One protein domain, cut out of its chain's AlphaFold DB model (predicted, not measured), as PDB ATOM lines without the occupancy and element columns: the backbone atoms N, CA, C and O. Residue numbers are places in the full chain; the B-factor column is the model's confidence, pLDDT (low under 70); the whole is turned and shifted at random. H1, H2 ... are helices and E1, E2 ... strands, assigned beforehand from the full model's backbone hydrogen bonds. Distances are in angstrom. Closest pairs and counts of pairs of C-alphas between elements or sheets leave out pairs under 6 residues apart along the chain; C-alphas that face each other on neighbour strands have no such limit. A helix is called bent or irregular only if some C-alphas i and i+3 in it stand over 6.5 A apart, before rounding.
ATOM      1  N   ALA A 181      54.228 -16.293  24.695       80.62
ATOM      2  CA  ALA A 181      55.027 -17.120  25.599       80.62
ATOM      3  C   ALA A 181      55.338 -16.408  26.928       80.62
ATOM      4  O   ALA A 181      55.173 -17.017  27.981       80.62
ATOM      5  N   ASP A 182      55.703 -15.123  26.897       81.88
ATOM      6  CA  ASP A 182      56.014 -14.341  28.102       81.88
ATOM      7  C   ASP A 182      54.777 -14.205  28.996       81.88
ATOM      8  O   ASP A 182      54.856 -14.361  30.214       81.88
ATOM      9  N   ALA A 183      53.607 -13.994  28.383       84.62
ATOM     10  CA  ALA A 183      52.331 -13.987  29.091       84.62
ATOM     11  C   ALA A 183      52.010 -15.359  29.719       84.62
ATOM     12  O   ALA A 183      51.572 -15.419  30.867       84.62
ATOM     13  N   VAL A 184      52.249 -16.465  29.005       87.50
ATOM     14  CA  VAL A 184      52.067 -17.827  29.540       87.50
ATOM     15  C   VAL A 184      53.002 -18.090  30.726       87.50
ATOM     16  O   VAL A 184      52.542 -18.584  31.756       87.50
ATOM     17  N   ILE A 185      54.279 -17.709  30.623       86.88
ATOM     18  CA  ILE A 185      55.275 -17.860  31.695       86.88
ATOM     19  C   ILE A 185      54.870 -17.034  32.922       86.88
ATOM     20  O   ILE A 185      54.718 -17.598  34.002       86.88
ATOM     21  N   ALA A 186      54.565 -15.743  32.754       87.19
ATOM     22  CA  ALA A 186      54.195 -14.861  33.863       87.19
ATOM     23  C   ALA A 186      52.938 -15.333  34.625       87.19
ATOM     24  O   ALA A 186      52.848 -15.179  35.844       87.19
ATOM     25  N   TYR A 187      51.962 -15.942  33.942       88.06
ATOM     26  CA  TYR A 187      50.806 -16.559  34.607       88.06
ATOM     27  C   TYR A 187      51.190 -17.848  35.363       88.06
ATOM     28  O   TYR A 187      50.649 -18.100  36.442       88.06
ATOM     29  N   GLY A 188      52.147 -18.628  34.850       87.94
ATOM     30  CA  GLY A 188      52.742 -19.775  35.547       87.94
ATOM     31  C   GLY A 188      53.533 -19.382  36.802       87.94
ATOM     32  O   GLY A 188      53.392 -20.027  37.844       87.94
ATOM     33  N   ASP A 189      54.280 -18.279  36.756       89.56
ATOM     34  CA  ASP A 189      55.000 -17.734  37.915       89.56
ATOM     35  C   ASP A 189      54.018 -17.312  39.017       89.56
ATOM     36  O   ASP A 189      54.130 -17.753  40.161       89.56
ATOM     37  N   LEU A 190      52.965 -16.565  38.662       89.56
ATOM     38  CA  LEU A 190      51.884 -16.187  39.584       89.56
ATOM     39  C   LEU A 190      51.206 -17.403  40.239       89.56
ATOM     40  O   LEU A 190      50.779 -17.332  41.396       89.56
ATOM     41  N   ARG A 191      51.099 -18.522  39.515       89.06
ATOM     42  CA  ARG A 191      50.574 -19.788  40.043       89.06
ATOM     43  C   ARG A 191      51.565 -20.478  40.985       89.06
ATOM     44  O   ARG A 191      51.135 -21.050  41.985       89.06
ATOM     45  N   THR A 192      52.860 -20.378  40.700       88.69
ATOM     46  CA  THR A 192      53.962 -20.896  41.530       88.69
ATOM     47  C   THR A 192      54.110 -20.104  42.836       88.69
ATOM     48  O   THR A 192      54.365 -20.687  43.885       88.69
ATOM     49  N   GLU A 193      53.805 -18.803  42.822       90.19
ATOM     50  CA  GLU A 193      53.617 -17.961  44.017       90.19
ATOM     51  C   GLU A 193      52.358 -18.317  44.849       90.19
ATOM     52  O   GLU A 193      52.044 -17.639  45.829       90.19
ATOM     53  N   GLY A 194      51.606 -19.357  44.471       89.50
ATOM     54  CA  GLY A 194      50.476 -19.891  45.237       89.50
ATOM     55  C   GLY A 194      49.121 -19.214  44.995       89.50
ATOM     56  O   GLY A 194      48.159 -19.527  45.697       89.50
ATOM     57  N   LYS A 195      48.995 -18.314  44.010       90.12
ATOM     58  CA  LYS A 195      47.719 -17.633  43.710       90.12
ATOM     59  C   LYS A 195      46.710 -18.605  43.077       90.12
ATOM     60  O   LYS A 195      47.079 -19.515  42.320       90.12
ATOM     61  N   SER A 196      45.419 -18.427  43.371       91.38
ATOM     62  CA  SER A 196      44.366 -19.197  42.695       91.38
ATOM     63  C   SER A 196      44.095 -18.654  41.279       91.38
ATOM     64  O   SER A 196      44.314 -17.464  41.025       91.38
ATOM     65  N   PRO A 197      43.605 -19.482  40.335       89.31
ATOM     66  CA  PRO A 197      43.123 -19.000  39.037       89.31
ATOM     67  C   PRO A 197      42.055 -17.905  39.176       89.31
ATOM     68  O   PRO A 197      41.996 -16.984  38.366       89.31
ATOM     69  N   GLU A 198      41.236 -17.994  40.222       89.44
ATOM     70  CA  GLU A 198      40.192 -17.046  40.590       89.44
ATOM     71  C   GLU A 198      40.773 -15.696  41.067       89.44
ATOM     72  O   GLU A 198      40.328 -14.648  40.593       89.44
ATOM     73  N   ASP A 199      41.826 -15.692  41.897       87.81
ATOM     74  CA  ASP A 199      42.562 -14.473  42.291       87.81
ATOM     75  C   ASP A 199      43.234 -13.794  41.092       87.81
ATOM     76  O   ASP A 199      43.222 -12.567  40.969       87.81
ATOM     77  N   ILE A 200      43.848 -14.589  40.211       85.44
ATOM     78  CA  ILE A 200      44.513 -14.100  38.997       85.44
ATOM     79  C   ILE A 200      43.467 -13.472  38.063       85.44
ATOM     80  O   ILE A 200      43.663 -12.350  37.591       85.44
ATOM     81  N   ALA A 201      42.323 -14.135  37.860       83.25
ATOM     82  CA  ALA A 201      41.217 -13.607  37.064       83.25
ATOM     83  C   ALA A 201      40.697 -12.268  37.611       83.25
ATOM     84  O   ALA A 201      40.535 -11.313  36.852       83.25
ATOM     85  N   ALA A 202      40.500 -12.176  38.931       78.44
ATOM     86  CA  ALA A 202      40.036 -10.960  39.592       78.44
ATOM     87  C   ALA A 202      41.038  -9.795  39.479       78.44
ATOM     88  O   ALA A 202      40.627  -8.674  39.190       78.44
ATOM     89  N   ARG A 203      42.343 -10.049  39.664       79.69
ATOM     90  CA  ARG A 203      43.396  -9.013  39.623       79.69
ATOM     91  C   ARG A 203      43.567  -8.389  38.239       79.69
ATOM     92  O   ARG A 203      43.554  -7.171  38.123       79.69
ATOM     93  N   PHE A 204      43.677  -9.209  37.193       75.81
ATOM     94  CA  PHE A 204      43.873  -8.723  35.817       75.81
ATOM     95  C   PHE A 204      42.552  -8.470  35.065       75.81
ATOM     96  O   PHE A 204      42.558  -8.130  33.878       75.81
ATOM     97  N   GLY A 205      41.406  -8.671  35.728       72.38
ATOM     98  CA  GLY A 205      40.058  -8.510  35.171       72.38
ATOM     99  C   GLY A 205      39.767  -9.377  33.937       72.38
ATOM    100  O   GLY A 205      38.916  -9.019  33.121       72.38
ATOM    101  N   VAL A 206      40.496 -10.482  33.766       79.94
ATOM    102  CA  VAL A 206      40.329 -11.446  32.665       79.94
ATOM    103  C   VAL A 206      39.301 -12.519  33.033       79.94
ATOM    104  O   VAL A 206      39.073 -12.816  34.203       79.94
ATOM    105  N   ALA A 207      38.690 -13.151  32.030       77.50
ATOM    106  CA  ALA A 207      37.772 -14.262  32.269       77.50
ATOM    107  C   ALA A 207      38.494 -15.463  32.912       77.50
ATOM    108  O   ALA A 207      39.571 -15.862  32.471       77.50
ATOM    109  N   LEU A 208      37.863 -16.106  33.897       81.94
ATOM    110  CA  LEU A 208      38.419 -17.281  34.584       81.94
ATOM    111  C   LEU A 208      38.749 -18.444  33.629       81.94
ATOM    112  O   LEU A 208      39.736 -19.152  33.819       81.94
ATOM    113  N   SER A 209      37.953 -18.615  32.570       79.69
ATOM    114  CA  SER A 209      38.204 -19.588  31.500       79.69
ATOM    115  C   SER A 209      39.471 -19.277  30.695       79.69
ATOM    116  O   SER A 209      40.183 -20.200  30.311       79.69
ATOM    117  N   TYR A 210      39.799 -17.997  30.489       82.81
ATOM    118  CA  TYR A 210      41.062 -17.585  29.873       82.81
ATOM    119  C   TYR A 210      42.245 -17.908  30.793       82.81
ATOM    120  O   TYR A 210      43.189 -18.554  30.346       82.81
ATOM    121  N   VAL A 211      42.163 -17.578  32.091       86.31
ATOM    122  CA  VAL A 211      43.219 -17.923  33.066       86.31
ATOM    123  C   VAL A 211      43.478 -19.427  33.097       86.31
ATOM    124  O   VAL A 211      44.625 -19.848  33.006       86.31
ATOM    125  N   LYS A 212      42.426 -20.254  33.158       87.19
ATOM    126  CA  LYS A 212      42.569 -21.719  33.176       87.19
ATOM    127  C   LYS A 212      43.205 -22.261  31.887       87.19
ATOM    128  O   LYS A 212      44.028 -23.168  31.971       87.19
ATOM    129  N   LYS A 213      42.926 -21.662  30.721       88.06
ATOM    130  CA  LYS A 213      43.596 -21.998  29.448       88.06
ATOM    131  C   LYS A 213      45.073 -21.582  29.420       88.06
ATOM    132  O   LYS A 213      45.905 -22.373  28.988       88.06
ATOM    133  N   VAL A 214      45.417 -20.392  29.920       89.19
ATOM    134  CA  VAL A 214      46.816 -19.924  30.002       89.19
ATOM    135  C   VAL A 214      47.628 -20.762  30.998       89.19
ATOM    136  O   VAL A 214      48.726 -21.197  30.668       89.19
ATOM    137  N   LEU A 215      47.067 -21.088  32.168       90.94
ATOM    138  CA  LEU A 215      47.715 -21.955  33.163       90.94
ATOM    139  C   LEU A 215      47.888 -23.408  32.690       90.94
ATOM    140  O   LEU A 215      48.800 -24.096  33.141       90.94
ATOM    141  N   ARG A 216      47.038 -23.889  31.773       90.25
ATOM    142  CA  ARG A 216      47.224 -25.199  31.133       90.25
ATOM    143  C   ARG A 216      48.384 -25.181  30.130       90.25
ATOM    144  O   ARG A 216      49.103 -26.168  30.031       90.25
ATOM    145  N   LEU A 217      48.606 -24.057  29.443       92.38
ATOM    146  CA  LEU A 217      49.772 -23.850  28.577       92.38
ATOM    147  C   LEU A 217      51.069 -23.673  29.384       92.38
ATOM    148  O   LEU A 217      52.105 -24.178  28.968       92.38
ATOM    149  N   SER A 218      51.028 -23.032  30.558       92.44
ATOM    150  CA  SER A 218      52.221 -22.845  31.405       92.44
ATOM    151  C   SER A 218      52.718 -24.133  32.081       92.44
ATOM    152  O   SER A 218      53.755 -24.111  32.731       92.44
ATOM    153  N   ALA A 219      51.981 -25.242  31.950       91.31
ATOM    154  CA  ALA A 219      52.355 -26.573  32.436       91.31
ATOM    155  C   ALA A 219      53.028 -27.461  31.361       91.31
ATOM    156  O   ALA A 219      53.364 -28.617  31.634       91.31
ATOM    157  N   LEU A 220      53.211 -26.944  30.139       93.38
ATOM    158  CA  LEU A 220      53.939 -27.623  29.065       93.38
ATOM    159  C   LEU A 220      55.428 -27.803  29.402       93.38
ATOM    160  O   LEU A 220      56.018 -27.005  30.133       93.38
ATOM    161  N   HIS A 221      56.050 -28.822  28.811       94.00
ATOM    162  CA  HIS A 221      57.486 -29.075  28.920       94.00
ATOM    163  C   HIS A 221      58.310 -27.826  28.520       94.00
ATOM    164  O   HIS A 221      57.989 -27.197  27.503       94.00
ATOM    165  N   PRO A 222      59.396 -27.465  29.241       91.31
ATOM    166  CA  PRO A 222      60.149 -26.233  28.985       91.31
ATOM    167  C   PRO A 222      60.647 -26.048  27.546       91.31
ATOM    168  O   PRO A 222      60.636 -24.922  27.053       91.31
ATOM    169  N   ASP A 223      61.010 -27.121  26.831       91.62
ATOM    170  CA  ASP A 223      61.386 -27.014  25.410       91.62
ATOM    171  C   ASP A 223      60.216 -26.551  24.526       91.62
ATOM    172  O   ASP A 223      60.431 -25.788  23.588       91.62
ATOM    173  N   ALA A 224      58.975 -26.954  24.826       92.00
ATOM    174  CA  ALA A 224      57.799 -26.523  24.071       92.00
ATOM    175  C   ALA A 224      57.505 -25.033  24.302       92.00
ATOM    176  O   ALA A 224      57.269 -24.295  23.343       92.00
ATOM    177  N   LEU A 225      57.617 -24.566  25.552       90.25
ATOM    178  CA  LEU A 225      57.553 -23.136  25.881       90.25
ATOM    179  C   LEU A 225      58.688 -22.352  25.203       90.25
ATOM    180  O   LEU A 225      58.453 -21.272  24.666       90.25
ATOM    181  N   ALA A 226      59.897 -22.912  25.145       89.44
ATOM    182  CA  ALA A 226      61.043 -22.297  24.480       89.44
ATOM    183  C   ALA A 226      60.972 -22.360  22.937       89.44
ATOM    184  O   ALA A 226      61.625 -21.562  22.265       89.44
ATOM    185  N   CYS A 227      60.203 -23.277  22.348       88.88
ATOM    186  CA  CYS A 227      59.855 -23.253  20.924       88.88
ATOM    187  C   CYS A 227      58.775 -22.200  20.633       88.88
ATOM    188  O   CYS A 227      58.892 -21.479  19.643       88.88
ATOM    189  N   LEU A 228      57.773 -22.062  21.511       86.56
ATOM    190  CA  LEU A 228      56.749 -21.016  21.421       86.56
ATOM    191  C   LEU A 228      57.387 -19.621  21.537       86.56
ATOM    192  O   LEU A 228      57.143 -18.773  20.693       86.56
ATOM    193  N   ALA A 229      58.291 -19.407  22.500       85.81
ATOM    194  CA  ALA A 229      59.049 -18.160  22.694       85.81
ATOM    195  C   ALA A 229      60.062 -17.823  21.574       85.81
ATOM    196  O   ALA A 229      60.797 -16.844  21.678       85.81
ATOM    197  N   ARG A 230      60.152 -18.651  20.527       87.31
ATOM    198  CA  ARG A 230      60.995 -18.434  19.339       87.31
ATOM    199  C   ARG A 230      60.187 -18.508  18.034       87.31
ATOM    200  O   ARG A 230      60.784 -18.715  16.980       87.31
ATOM    201  N   ASP A 231      58.856 -18.452  18.125       82.62
ATOM    202  CA  ASP A 231      57.902 -18.614  17.016       82.62
ATOM    203  C   ASP A 231      58.099 -19.895  16.174       82.62
ATOM    204  O   ASP A 231      57.675 -19.992  15.023       82.62
ATOM    205  N   GLN A 232      58.733 -20.925  16.751       84.06
ATOM    206  CA  GLN A 232      58.947 -22.221  16.092       84.06
ATOM    207  C   GLN A 232      57.672 -23.074  16.094       84.06
ATOM    208  O   GLN A 232      57.480 -23.913  15.213       84.06
ATOM    209  N   ILE A 233      56.797 -22.835  17.074       87.12
ATOM    210  CA  ILE A 233      55.425 -23.337  17.121       87.12
ATOM    211  C   ILE A 233      54.470 -22.183  17.417       87.12
ATOM    212  O   ILE A 233      54.798 -21.279  18.180       87.12
ATOM    213  N   GLY A 234      53.282 -22.228  16.824       83.25
ATOM    214  CA  GLY A 234      52.192 -21.304  17.100       83.25
ATOM    215  C   GLY A 234      51.276 -21.801  18.218       83.25
ATOM    216  O   GLY A 234      51.350 -22.946  18.673       83.25
ATOM    217  N   MET A 235      50.347 -20.934  18.621       85.50
ATOM    218  CA  MET A 235      49.440 -21.168  19.748       85.50
ATOM    219  C   MET A 235      48.608 -22.457  19.621       85.50
ATOM    220  O   MET A 235      48.394 -23.140  20.617       85.50
ATOM    221  N   GLU A 236      48.171 -22.838  18.415       82.62
ATOM    222  CA  GLU A 236      47.405 -24.079  18.211       82.62
ATOM    223  C   GLU A 236      48.221 -25.352  18.466       82.62
ATOM    224  O   GLU A 236      47.687 -26.331  18.987       82.62
ATOM    225  N   ALA A 237      49.509 -25.351  18.110       83.88
ATOM    226  CA  ALA A 237      50.402 -26.478  18.355       83.88
ATOM    227  C   ALA A 237      50.744 -26.582  19.848       83.88
ATOM    228  O   ALA A 237      50.697 -27.673  20.409       83.88
ATOM    229  N   ALA A 238      50.968 -25.446  20.519       90.12
ATOM    230  CA  ALA A 238      51.108 -25.406  21.973       90.12
ATOM    231  C   ALA A 238      49.841 -25.923  22.688       90.12
ATOM    232  O   ALA A 238      49.943 -26.750  23.589       90.12
ATOM    233  N   GLN A 239      48.641 -25.524  22.247       89.62
ATOM    234  CA  GLN A 239      47.375 -26.060  22.770       89.62
ATOM    235  C   GLN A 239      47.249 -27.573  22.548       89.62
ATOM    236  O   GLN A 239      46.883 -28.289  23.477       89.62
ATOM    237  N   ALA A 240      47.598 -28.075  21.358       85.62
ATOM    238  CA  ALA A 240      47.560 -29.503  21.043       85.62
ATOM    239  C   ALA A 240      48.443 -30.350  21.978       85.62
ATOM    240  O   ALA A 240      48.046 -31.448  22.359       85.62
ATOM    241  N   LEU A 241      49.600 -29.830  22.403       89.31
ATOM    242  CA  LEU A 241      50.475 -30.508  23.366       89.31
ATOM    243  C   LEU A 241      49.836 -30.655  24.762       89.31
ATOM    244  O   LEU A 241      50.193 -31.572  25.495       89.31
ATOM    245  N   THR A 242      48.850 -29.823  25.128       91.06
ATOM    246  CA  THR A 242      48.190 -29.892  26.449       91.06
ATOM    247  C   THR A 242      47.205 -31.060  26.624       91.06
ATOM    248  O   THR A 242      46.660 -31.234  27.718       91.06
ATOM    249  N   LEU A 243      46.990 -31.879  25.585       85.00
ATOM    250  CA  LEU A 243      46.157 -33.094  25.622       85.00
ATOM    251  C   LEU A 243      46.773 -34.245  26.443       85.00
ATOM    252  O   LEU A 243      46.083 -35.206  26.809       85.00
ATOM    253  N   THR A 244      48.067 -34.137  26.755       83.44
ATOM    254  CA  THR A 244      48.782 -35.028  27.669       83.44
ATOM    255  C   THR A 244      49.562 -34.224  28.706       83.44
ATOM    256  O   THR A 244      50.109 -33.164  28.398       83.44
ATOM    257  N   ASP A 245      49.639 -34.742  29.927       84.44
ATOM    258  CA  ASP A 245      50.509 -34.231  30.994       84.44
ATOM    259  C   ASP A 245      51.914 -34.867  30.949       84.44
ATOM    260  O   ASP A 245      52.836 -34.389  31.604       84.44
ATOM    261  N   ASP A 246      52.097 -35.918  30.143       86.50
ATOM    262  CA  ASP A 246      53.387 -36.572  29.904       86.50
ATOM    263  C   ASP A 246      54.311 -35.673  29.058       86.50
ATOM    264  O   ASP A 246      54.094 -35.458  27.860       86.50
ATOM    265  N   HIS A 247      55.361 -35.152  29.697       91.44
ATOM    266  CA  HIS A 247      56.357 -34.268  29.087       91.44
ATOM    267  C   HIS A 247      57.232 -34.954  28.026       91.44
ATOM    268  O   HIS A 247      57.588 -34.298  27.044       91.44
ATOM    269  N   ASP A 248      57.535 -36.250  28.154       89.75
ATOM    270  CA  ASP A 248      58.293 -36.990  27.133       89.75
ATOM    271  C   ASP A 248      57.452 -37.152  25.859       89.75
ATOM    272  O   ASP A 248      57.950 -36.947  24.747       89.75
ATOM    273  N   ARG A 249      56.145 -37.414  26.004       85.88
ATOM    274  CA  ARG A 249      55.195 -37.452  24.876       85.88
ATOM    275  C   ARG A 249      54.987 -36.093  24.220       85.88
ATOM    276  O   ARG A 249      54.951 -36.029  22.990       85.88
ATOM    277  N   GLN A 250      54.896 -35.010  24.998       91.94
ATOM    278  CA  GLN A 250      54.880 -33.651  24.438       91.94
ATOM    279  C   GLN A 250      56.140 -33.396  23.598       91.94
ATOM    280  O   GLN A 250      56.060 -32.890  22.477       91.94
ATOM    281  N   LEU A 251      57.307 -33.778  24.119       93.25
ATOM    282  CA  LEU A 251      58.589 -33.547  23.467       93.25
ATOM    283  C   LEU A 251      58.785 -34.413  22.208       93.25
ATOM    284  O   LEU A 251      59.354 -33.933  21.228       93.25
ATOM    285  N   ASP A 252      58.306 -35.658  22.196       90.75
ATOM    286  CA  ASP A 252      58.328 -36.529  21.015       90.75
ATOM    287  C   ASP A 252      57.357 -36.038  19.922       90.75
ATOM    288  O   ASP A 252      57.756 -35.884  18.766       90.75
ATOM    289  N   ALA A 253      56.123 -35.667  20.281       87.44
ATOM    290  CA  ALA A 253      55.166 -35.077  19.341       87.44
ATOM    291  C   ALA A 253      55.694 -33.764  18.724       87.44
ATOM    292  O   ALA A 253      55.621 -33.573  17.507       87.44
ATOM    293  N   LEU A 254      56.306 -32.894  19.538       91.50
ATOM    294  CA  LEU A 254      56.978 -31.670  19.089       91.50
ATOM    295  C   LEU A 254      58.143 -31.969  18.129       91.50
ATOM    296  O   LEU A 254      58.241 -31.343  17.073       91.50
ATOM    297  N   LYS A 255      59.001 -32.949  18.445       91.25
ATOM    298  CA  LYS A 255      60.134 -33.358  17.588       91.25
ATOM    299  C   LYS A 255      59.688 -33.962  16.253       91.25
ATOM    300  O   LYS A 255      60.377 -33.771  15.254       91.25
ATOM    301  N   ARG A 256      58.564 -34.688  16.223       87.00
ATOM    302  CA  ARG A 256      58.022 -35.329  15.010       87.00
ATOM    303  C   ARG A 256      57.269 -34.361  14.097       87.00
ATOM    304  O   ARG A 256      57.359 -34.501  12.879       87.00
ATOM    305  N   PHE A 257      56.518 -33.415  14.667       87.00
ATOM    306  CA  PHE A 257      55.509 -32.642  13.929       87.00
ATOM    307  C   PHE A 257      55.666 -31.116  14.002       87.00
ATOM    308  O   PHE A 257      55.019 -30.407  13.230       87.00
ATOM    309  N   GLY A 258      56.525 -30.587  14.879       89.56
ATOM    310  CA  GLY A 258      56.814 -29.154  14.974       89.56
ATOM    311  C   GLY A 258      55.560 -28.311  15.220       89.56
ATOM    312  O   GLY A 258      54.959 -28.379  16.285       89.56
ATOM    313  N   ASN A 259      55.159 -27.512  14.227       86.69
ATOM    314  CA  ASN A 259      53.996 -26.621  14.306       86.69
ATOM    315  C   ASN A 259      52.678 -27.259  13.801       86.69
ATOM    316  O   ASN A 259      51.639 -26.604  13.742       86.69
ATOM    317  N   SER A 260      52.682 -28.534  13.402       84.75
ATOM    318  CA  SER A 260      51.498 -29.198  12.840       84.75
ATOM    319  C   SER A 260      50.491 -29.605  13.923       84.75
ATOM    320  O   SER A 260      50.367 -30.784  14.256       84.75
ATOM    321  N   ALA A 261      49.721 -28.643  14.440       82.81
ATOM    322  CA  ALA A 261      48.739 -28.848  15.511       82.81
ATOM    323  C   ALA A 261      47.816 -30.063  15.286       82.81
ATOM    324  O   ALA A 261      47.604 -30.850  16.201       82.81
ATOM    325  N   ASN A 262      47.329 -30.286  14.060       73.44
ATOM    326  CA  ASN A 262      46.471 -31.437  13.743       73.44
ATOM    327  C   ASN A 262      47.204 -32.790  13.764       73.44
ATOM    328  O   ASN A 262      46.575 -33.803  14.052       73.44
ATOM    329  N   GLN A 263      48.515 -32.826  13.501       75.75
ATOM    330  CA  GLN A 263      49.326 -34.045  13.629       75.75
ATOM    331  C   GLN A 263      49.692 -34.319  15.094       75.75
ATOM    332  O   GLN A 263      49.640 -35.467  15.521       75.75
ATOM    333  N   ILE A 264      49.975 -33.267  15.876       82.88
ATOM    334  CA  ILE A 264      50.178 -33.366  17.331       82.88
ATOM    335  C   ILE A 264      48.905 -33.875  18.010       82.88
ATOM    336  O   ILE A 264      48.976 -34.857  18.741       82.88
ATOM    337  N   ARG A 265      47.744 -33.259  17.718       79.75
ATOM    338  CA  ARG A 265      46.429 -33.749  18.164       79.75
ATOM    339  C   ARG A 265      46.295 -35.221  17.801       79.75
ATOM    340  O   ARG A 265      46.208 -36.033  18.705       79.75
ATOM    341  N   ARG A 266      46.399 -35.563  16.509       72.81
ATOM    342  CA  ARG A 266      46.255 -36.942  16.027       72.81
ATOM    343  C   ARG A 266      47.133 -37.938  16.797       72.81
ATOM    344  O   ARG A 266      46.572 -38.895  17.304       72.81
ATOM    345  N   MET A 267      48.437 -37.702  16.957       80.69
ATOM    346  CA  MET A 267      49.317 -38.612  17.715       80.69
ATOM    347  C   MET A 267      48.913 -38.728  19.191       80.69
ATOM    348  O   MET A 267      48.910 -39.824  19.741       80.69
ATOM    349  N   LEU A 268      48.572 -37.615  19.845       77.00
ATOM    350  CA  LEU A 268      48.176 -37.613  21.258       77.00
ATOM    351  C   LEU A 268      46.739 -38.132  21.480       77.00
ATOM    352  O   LEU A 268      46.377 -38.441  22.615       77.00
ATOM    353  N   THR A 269      45.941 -38.259  20.413       66.69
ATOM    354  CA  THR A 269      44.591 -38.850  20.411       66.69
ATOM    355  C   THR A 269      44.514 -40.239  19.774       66.69
ATOM    356  O   THR A 269      43.486 -40.892  19.895       66.69
ATOM    357  N   GLU A 270      45.570 -40.735  19.123       59.06
ATOM    358  CA  GLU A 270      45.619 -42.107  18.583       59.06
ATOM    359  C   GLU A 270      45.627 -43.171  19.700       59.06
ATOM    360  O   GLU A 270      45.303 -44.322  19.440       59.06
ATOM    361  N   GLU A 271      45.879 -42.771  20.953       54.72
ATOM    362  CA  GLU A 271      45.636 -43.570  22.169       54.72
ATOM    363  C   GLU A 271      44.463 -43.044  23.031       54.72
ATOM    364  O   GLU A 271      44.289 -43.462  24.172       54.72
ATOM    365  N   LYS A 272      43.657 -42.093  22.539       62.91
ATOM    366  CA  LYS A 272      42.521 -41.512  23.280       62.91
ATOM    367  C   LYS A 272      41.318 -41.304  22.369       62.91
ATOM    368  O   LYS A 272      41.182 -40.270  21.711       62.91
ATOM    369  N   ILE A 273      40.410 -42.275  22.382       70.25
ATOM    370  CA  ILE A 273      39.175 -42.236  21.597       70.25
ATOM    371  C   ILE A 273      38.314 -41.053  22.071       70.25
ATOM    372  O   ILE A 273      37.807 -41.036  23.191       70.25
ATOM    373  N   GLY A 274      38.157 -40.040  21.216       76.88
ATOM    374  CA  GLY A 274      37.320 -38.875  21.509       76.88
ATOM    375  C   GLY A 274      35.837 -39.240  21.633       76.88
ATOM    376  O   GLY A 274      35.359 -40.148  20.955       76.88
ATOM    377  N   THR A 275      35.068 -38.495  22.431       80.44
ATOM    378  CA  THR A 275      33.620 -38.725  22.619       80.44
ATOM    379  C   THR A 275      32.792 -38.507  21.346       80.44
ATOM    380  O   THR A 275      31.623 -38.880  21.290       80.44
ATOM    381  N   SER A 276      33.389 -37.901  20.319       77.19
ATOM    382  CA  SER A 276      32.838 -37.717  18.973       77.19
ATOM    383  C   SER A 276      33.254 -38.811  17.973       77.19
ATOM    384  O   SER A 276      32.851 -38.752  16.814       77.19
ATOM    385  N   HIS A 277      34.059 -39.796  18.388       81.75
ATOM    386  CA  HIS A 277      34.536 -40.879  17.527       81.75
ATOM    387  C   HIS A 277      33.474 -41.970  17.332       81.75
ATOM    388  O   HIS A 277      32.792 -42.354  18.285       81.75
ATOM    389  N   GLY A 278      33.399 -42.541  16.125       81.25
ATOM    390  CA  GLY A 278      32.403 -43.552  15.756       81.25
ATOM    391  C   GLY A 278      32.318 -44.731  16.730       81.25
ATOM    392  O   GLY A 278      31.225 -45.077  17.159       81.25
ATOM    393  N   LEU A 279      33.454 -45.287  17.171       82.81
ATOM    394  CA  LEU A 279      33.462 -46.402  18.135       82.81
ATOM    395  C   LEU A 279      32.865 -46.026  19.502       82.81
ATOM    396  O   LEU A 279      32.122 -46.814  20.082       82.81
ATOM    397  N   TYR A 280      33.133 -44.814  20.001       85.50
ATOM    398  CA  TYR A 280      32.570 -44.348  21.272       85.50
ATOM    399  C   TYR A 280      31.067 -44.066  21.149       85.50
ATOM    400  O   TYR A 280      30.290 -44.461  22.017       85.50
ATOM    401  N   LEU A 281      30.646 -43.441  20.045       85.88
ATOM    402  CA  LEU A 281      29.232 -43.206  19.736       85.88
ATOM    403  C   LEU A 281      28.458 -44.523  19.555       85.88
ATOM    404  O   LEU A 281      27.321 -44.629  20.009       85.88
ATOM    405  N   PHE A 282      29.088 -45.538  18.956       86.12
ATOM    406  CA  PHE A 282      28.517 -46.872  18.784       86.12
ATOM    407  C   PHE A 282      28.351 -47.622  20.107       86.12
ATOM    408  O   PHE A 282      27.312 -48.245  20.321       86.12
ATOM    409  N   VAL A 283      29.331 -47.560  21.018       87.62
ATOM    410  CA  VAL A 283      29.194 -48.122  22.374       87.62
ATOM    411  C   VAL A 283      28.097 -47.380  23.144       87.62
ATOM    412  O   VAL A 283      27.149 -48.016  23.615       87.62
ATOM    413  N   GLY A 284      28.182 -46.048  23.178       85.62
ATOM    414  CA  GLY A 284      27.306 -45.152  23.930       85.62
ATOM    415  C   GLY A 284      27.878 -44.789  25.305       85.62
ATOM    416  O   GLY A 284      28.507 -45.614  25.970       85.62
ATOM    417  N   HIS A 285      27.638 -43.549  25.748       83.00
ATOM    418  CA  HIS A 285      28.179 -43.024  27.010       83.00
ATOM    419  C   HIS A 285      27.800 -43.887  28.221       83.00
ATOM    420  O   HIS A 285      28.675 -44.266  28.995       83.00
ATOM    421  N   ASP A 286      26.521 -44.249  28.343       83.00
ATOM    422  CA  ASP A 286      26.006 -44.980  29.503       83.00
ATOM    423  C   ASP A 286      26.614 -46.386  29.616       83.00
ATOM    424  O   ASP A 286      26.922 -46.842  30.714       83.00
ATOM    425  N   ALA A 287      26.855 -47.058  28.483       84.81
ATOM    426  CA  ALA A 287      27.499 -48.371  28.445       84.81
ATOM    427  C   ALA A 287      28.987 -48.293  28.827       84.81
ATOM    428  O   ALA A 287      29.477 -49.134  29.581       84.81
ATOM    429  N   TYR A 288      29.695 -47.261  28.360       85.81
ATOM    430  CA  TYR A 288      31.091 -47.016  28.727       85.81
ATOM    431  C   TYR A 288      31.239 -46.647  30.216       85.81
ATOM    432  O   TYR A 288      32.098 -47.195  30.909       85.81
ATOM    433  N   ALA A 289      30.353 -45.793  30.738       84.69
ATOM    434  CA  ALA A 289      30.322 -45.411  32.150       84.69
ATOM    435  C   ALA A 289      29.936 -46.590  33.066       84.69
ATOM    436  O   ALA A 289      30.566 -46.793  34.104       84.69
ATOM    437  N   ALA A 290      28.957 -47.414  32.672       86.62
ATOM    438  CA  ALA A 290      28.571 -48.624  33.407       86.62
ATOM    439  C   ALA A 290      29.696 -49.672  33.471       86.62
ATOM    440  O   ALA A 290      29.785 -50.419  34.445       86.62
ATOM    441  N   ALA A 291      30.582 -49.698  32.471       84.81
ATOM    442  CA  ALA A 291      31.785 -50.526  32.462       84.81
ATOM    443  C   ALA A 291      32.976 -49.913  33.237       84.81
ATOM    444  O   ALA A 291      34.058 -50.498  33.257       84.81
ATOM    445  N   GLY A 292      32.792 -48.756  33.887       80.88
ATOM    446  CA  GLY A 292      33.806 -48.084  34.708       80.88
ATOM    447  C   GLY A 292      34.717 -47.105  33.958       80.88
ATOM    448  O   GLY A 292      35.701 -46.639  34.532       80.88
ATOM    449  N   GLY A 293      34.415 -46.779  32.700       82.25
ATOM    450  CA  GLY A 293      35.203 -45.850  31.895       82.25
ATOM    451  C   GLY A 293      35.045 -44.384  32.319       82.25
ATOM    452  O   GLY A 293      33.928 -43.887  32.471       82.25
ATOM    453  N   THR A 294      36.163 -43.666  32.461       80.94
ATOM    454  CA  THR A 294      36.195 -42.217  32.739       80.94
ATOM    455  C   THR A 294      36.462 -41.393  31.476       80.94
ATOM    456  O   THR A 294      36.872 -41.930  30.438       80.94
ATOM    457  N   ILE A 295      36.165 -40.088  31.553       81.44
ATOM    458  CA  ILE A 295      36.293 -39.137  30.442       81.44
ATOM    459  C   ILE A 295      37.026 -37.874  30.908       81.44
ATOM    460  O   ILE A 295      36.510 -37.127  31.744       81.44
ATOM    461  N   THR A 296      38.166 -37.570  30.290       77.88
ATOM    462  CA  THR A 296      38.810 -36.253  30.385       77.88
ATOM    463  C   THR A 296      38.126 -35.275  29.424       77.88
ATOM    464  O   THR A 296      38.213 -35.428  28.206       77.88
ATOM    465  N   ALA A 297      37.456 -34.244  29.946       75.88
ATOM    466  CA  ALA A 297      36.839 -33.195  29.126       75.88
ATOM    467  C   ALA A 297      37.892 -32.274  28.474       75.88
ATOM    468  O   ALA A 297      38.820 -31.819  29.151       75.88
ATOM    469  N   ASP A 298      37.734 -31.945  27.187       74.19
ATOM    470  CA  ASP A 298      38.628 -31.000  26.512       74.19
ATOM    471  C   ASP A 298      38.215 -29.554  26.833       74.19
ATOM    472  O   ASP A 298      37.198 -29.040  26.365       74.19
ATOM    473  N   LEU A 299      39.040 -28.862  27.622       65.81
ATOM    474  CA  LEU A 299      38.814 -27.464  28.005       65.81
ATOM    475  C   LEU A 299      38.857 -26.486  26.813       65.81
ATOM    476  O   LEU A 299      38.468 -25.323  26.965       65.81
ATOM    477  N   PHE A 300      39.342 -26.912  25.645       61.59
ATOM    478  CA  PHE A 300      39.406 -26.126  24.415       61.59
ATOM    479  C   PHE A 300      38.278 -26.435  23.418       61.59
ATOM    480  O   PHE A 300      38.043 -25.591  22.553       61.59
ATOM    481  N   ALA A 301      37.541 -27.543  23.564       66.94
ATOM    482  CA  ALA A 301      36.397 -27.863  22.709       66.94
ATOM    483  C   ALA A 301      35.212 -26.904  22.939       66.94
ATOM    484  O   ALA A 301      34.840 -26.604  24.073       66.94
ATOM    485  N   GLU A 302      34.576 -26.441  21.858       54.25
ATOM    486  CA  GLU A 302      33.444 -25.500  21.946       54.25
ATOM    487  C   GLU A 302      32.142 -26.151  22.445       54.25
ATOM    488  O   GLU A 302      31.284 -25.453  22.980       54.25
ATOM    489  N   ASN A 303      31.995 -27.476  22.308       58.88
ATOM    490  CA  ASN A 303      30.749 -28.192  22.615       58.88
ATOM    491  C   ASN A 303      30.829 -29.109  23.848       58.88
ATOM    492  O   ASN A 303      29.917 -29.903  24.066       58.88
ATOM    493  N   GLY A 304      31.915 -29.048  24.627       58.94
ATOM    494  CA  GLY A 304      32.143 -29.977  25.742       58.94
ATOM    495  C   GLY A 304      32.492 -31.408  25.314       58.94
ATOM    496  O   GLY A 304      32.329 -32.333  26.105       58.94
ATOM    497  N   ASP A 305      32.962 -31.595  24.075       68.44
ATOM    498  CA  ASP A 305      33.547 -32.860  23.624       68.44
ATOM    499  C   ASP A 305      34.798 -33.204  24.489       68.44
ATOM    500  O   ASP A 305      35.449 -32.320  25.054       68.44
ATOM    501  N   GLY A 306      35.139 -34.487  24.629       78.62
ATOM    502  CA  GLY A 306      36.248 -34.948  25.476       78.62
ATOM    503  C   GLY A 306      36.872 -36.252  24.988       78.62
ATOM    504  O   GLY A 306      36.666 -36.657  23.845       78.62
ATOM    505  N   TYR A 307      37.617 -36.925  25.863       80.75
ATOM    506  CA  TYR A 307      38.379 -38.136  25.558       80.75
ATOM    507  C   TYR A 307      38.043 -39.260  26.531       80.75
ATOM    508  O   TYR A 307      38.105 -39.058  27.740       80.75
ATOM    509  N   ALA A 308      37.723 -40.445  26.009       80.75
ATOM    510  CA  ALA A 308      37.638 -41.665  26.797       80.75
ATOM    511  C   ALA A 308      39.043 -42.042  27.298       80.75
ATOM    512  O   ALA A 308      39.953 -42.244  26.494       80.75
ATOM    513  N   ASP A 309      39.223 -42.113  28.619       75.31
ATOM    514  CA  ASP A 309      40.542 -42.343  29.228       75.31
ATOM    515  C   ASP A 309      41.039 -43.792  29.063       75.31
ATOM    516  O   ASP A 309      42.242 -44.037  29.112       75.31
ATOM    517  N   ALA A 310      40.124 -44.744  28.849       78.44
ATOM    518  CA  ALA A 310      40.405 -46.155  28.600       78.44
ATOM    519  C   ALA A 310      39.940 -46.545  27.177       78.44
ATOM    520  O   ALA A 310      38.794 -46.973  27.005       78.44
ATOM    521  N   PRO A 311      40.790 -46.415  26.137       77.31
ATOM    522  CA  PRO A 311      40.410 -46.737  24.757       77.31
ATOM    523  C   PRO A 311      40.128 -48.235  24.568       77.31
ATOM    524  O   PRO A 311      39.134 -48.599  23.943       77.31
ATOM    525  N   GLU A 312      40.933 -49.096  25.200       77.25
ATOM    526  CA  GLU A 312      40.803 -50.561  25.181       77.25
ATOM    527  C   GLU A 312      39.407 -51.024  25.631       77.25
ATOM    528  O   GLU A 312      38.856 -51.992  25.109       77.25
ATOM    529  N   LEU A 313      38.796 -50.296  26.575       83.38
ATOM    530  CA  LEU A 313      37.449 -50.577  27.066       83.38
ATOM    531  C   LEU A 313      36.376 -50.229  26.021       83.38
ATOM    532  O   LEU A 313      35.402 -50.967  25.885       83.38
TER     533      LEU A 313
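AT A GLANCE: This is residues 181 to 313 of the 517 residues of the protein "ParB domain-containing protein" of Sphingopyxis bauzanensis (UniProt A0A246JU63). The helices form a bent row of three groups, a V: H4 to H7 pack together at its corner, one arm holds H1, H2 and H3, and the other is a loose end of two short helices, H8 and H9, and a small hairpin, E1 and E2. The loop of that hairpin, residues 298 to 305, reaches back into the mouth of the V towards the arm of H3. The printed part has 133 residues with nine named helices followed by two named strands, which form one antiparallel sheet in the order E1 - E2; the class is mostly helix. The whole is compact, with a radius of gyration of the C-alphas of 16.3 A, and its spans are 44 by 35 by 22 A.

HOW THE PARTS SIT: E1, residues 295 to 297, and E2, residues 306 to 308, are antiparallel neighbours in a hairpin, at 163 degrees between their directions. N 296 and O 307 are 3.0 A apart and N 307 and O 296 are 2.8 A apart, both within hydrogen-bond range. H8, residues 278 to 283, has one C-alpha pair within 8 A of E2, Tyr 280 and Ala 308 at 8.0 A. H9, residues 285 to 290, and H8 meet only through their link, and neither touches a helix. H7, residues 261 to 269, is only just apart from E2, with the closest C-alphas at 8.1 A. H5, residues 235 to 241, and H6, residues 247 to 257, are the hub, touching three helices each. H5 and H7 touch at a shallow tilt of 15 degrees, the same way, with the C-alphas of Ala 237 and Ala 261 closest at 4.1 A. H6 and H7 touch at a steep tilt of 46 degrees, opposite ways, closest at the C-alphas of Ala 253 and Ile 264, 5.6 A. H5 and H6 only just touch, with 3 pairs of C-alphas within 8 A, the closest those of Leu 241 and Gln 250 at 5.5 A. H4, residues 222 to 228, forms a helical hairpin with H5 at a shallow tilt of 29 degrees, the closest C-alphas being those of Ala 224 and Ala 238, 7.1 A. H4 also touches H6, where the C-alphas of Ala 224 and Leu 251 are closest at 7.1 A. H3, residues 208 to 217, is close to H5 but not clearly touching, with the C-alphas of Leu 217 and Gln 239 closest at 6.7 A. H1, residues 181 to 192, touches H3 about perpendicular at 78 degrees, closest at the C-alphas of Val 184 and Val 214, 5.7 A. H2, residues 197 to 204, touches H3 at 72 degrees, only just about perpendicular, with the C-alphas of Ala 201 and Leu 208 closest at 5.2 A. Of the seven touching helix pairs three are at a shallow tilt, part aligned and part crossed packing. In all nine helices every O i to N i+4 pair is within hydrogen-bond range.

IN THESE COORDINATES: E1 begins at C-alpha 295, (36.293, -39.137, 30.442), and E2 ends at C-alpha 308, (37.638, -41.665, 26.797). H1, the longest helix by residues, begins at C-alpha 181, (55.027, -17.120, 25.599), and is 16.4 A from first to last C-alpha. H6 is 15.3 A, H3 14.4 A, H7 11.9 A, H2 10.8 A and H5 10.1 A long. H4, H8 and H9 are shorter.

THE WHOLE: The C-alphas farthest apart are those of Arg 230 and Ala 290, 46.5 A. The printed part has no cut, and no link is long. The links H4 to H5, H7 to H8 and E1 to E2 are short, and the others are tight. Mean pLDDT of the printed part is 82.9, and it is under 70 at residues 269 to 272 and 299 to 305.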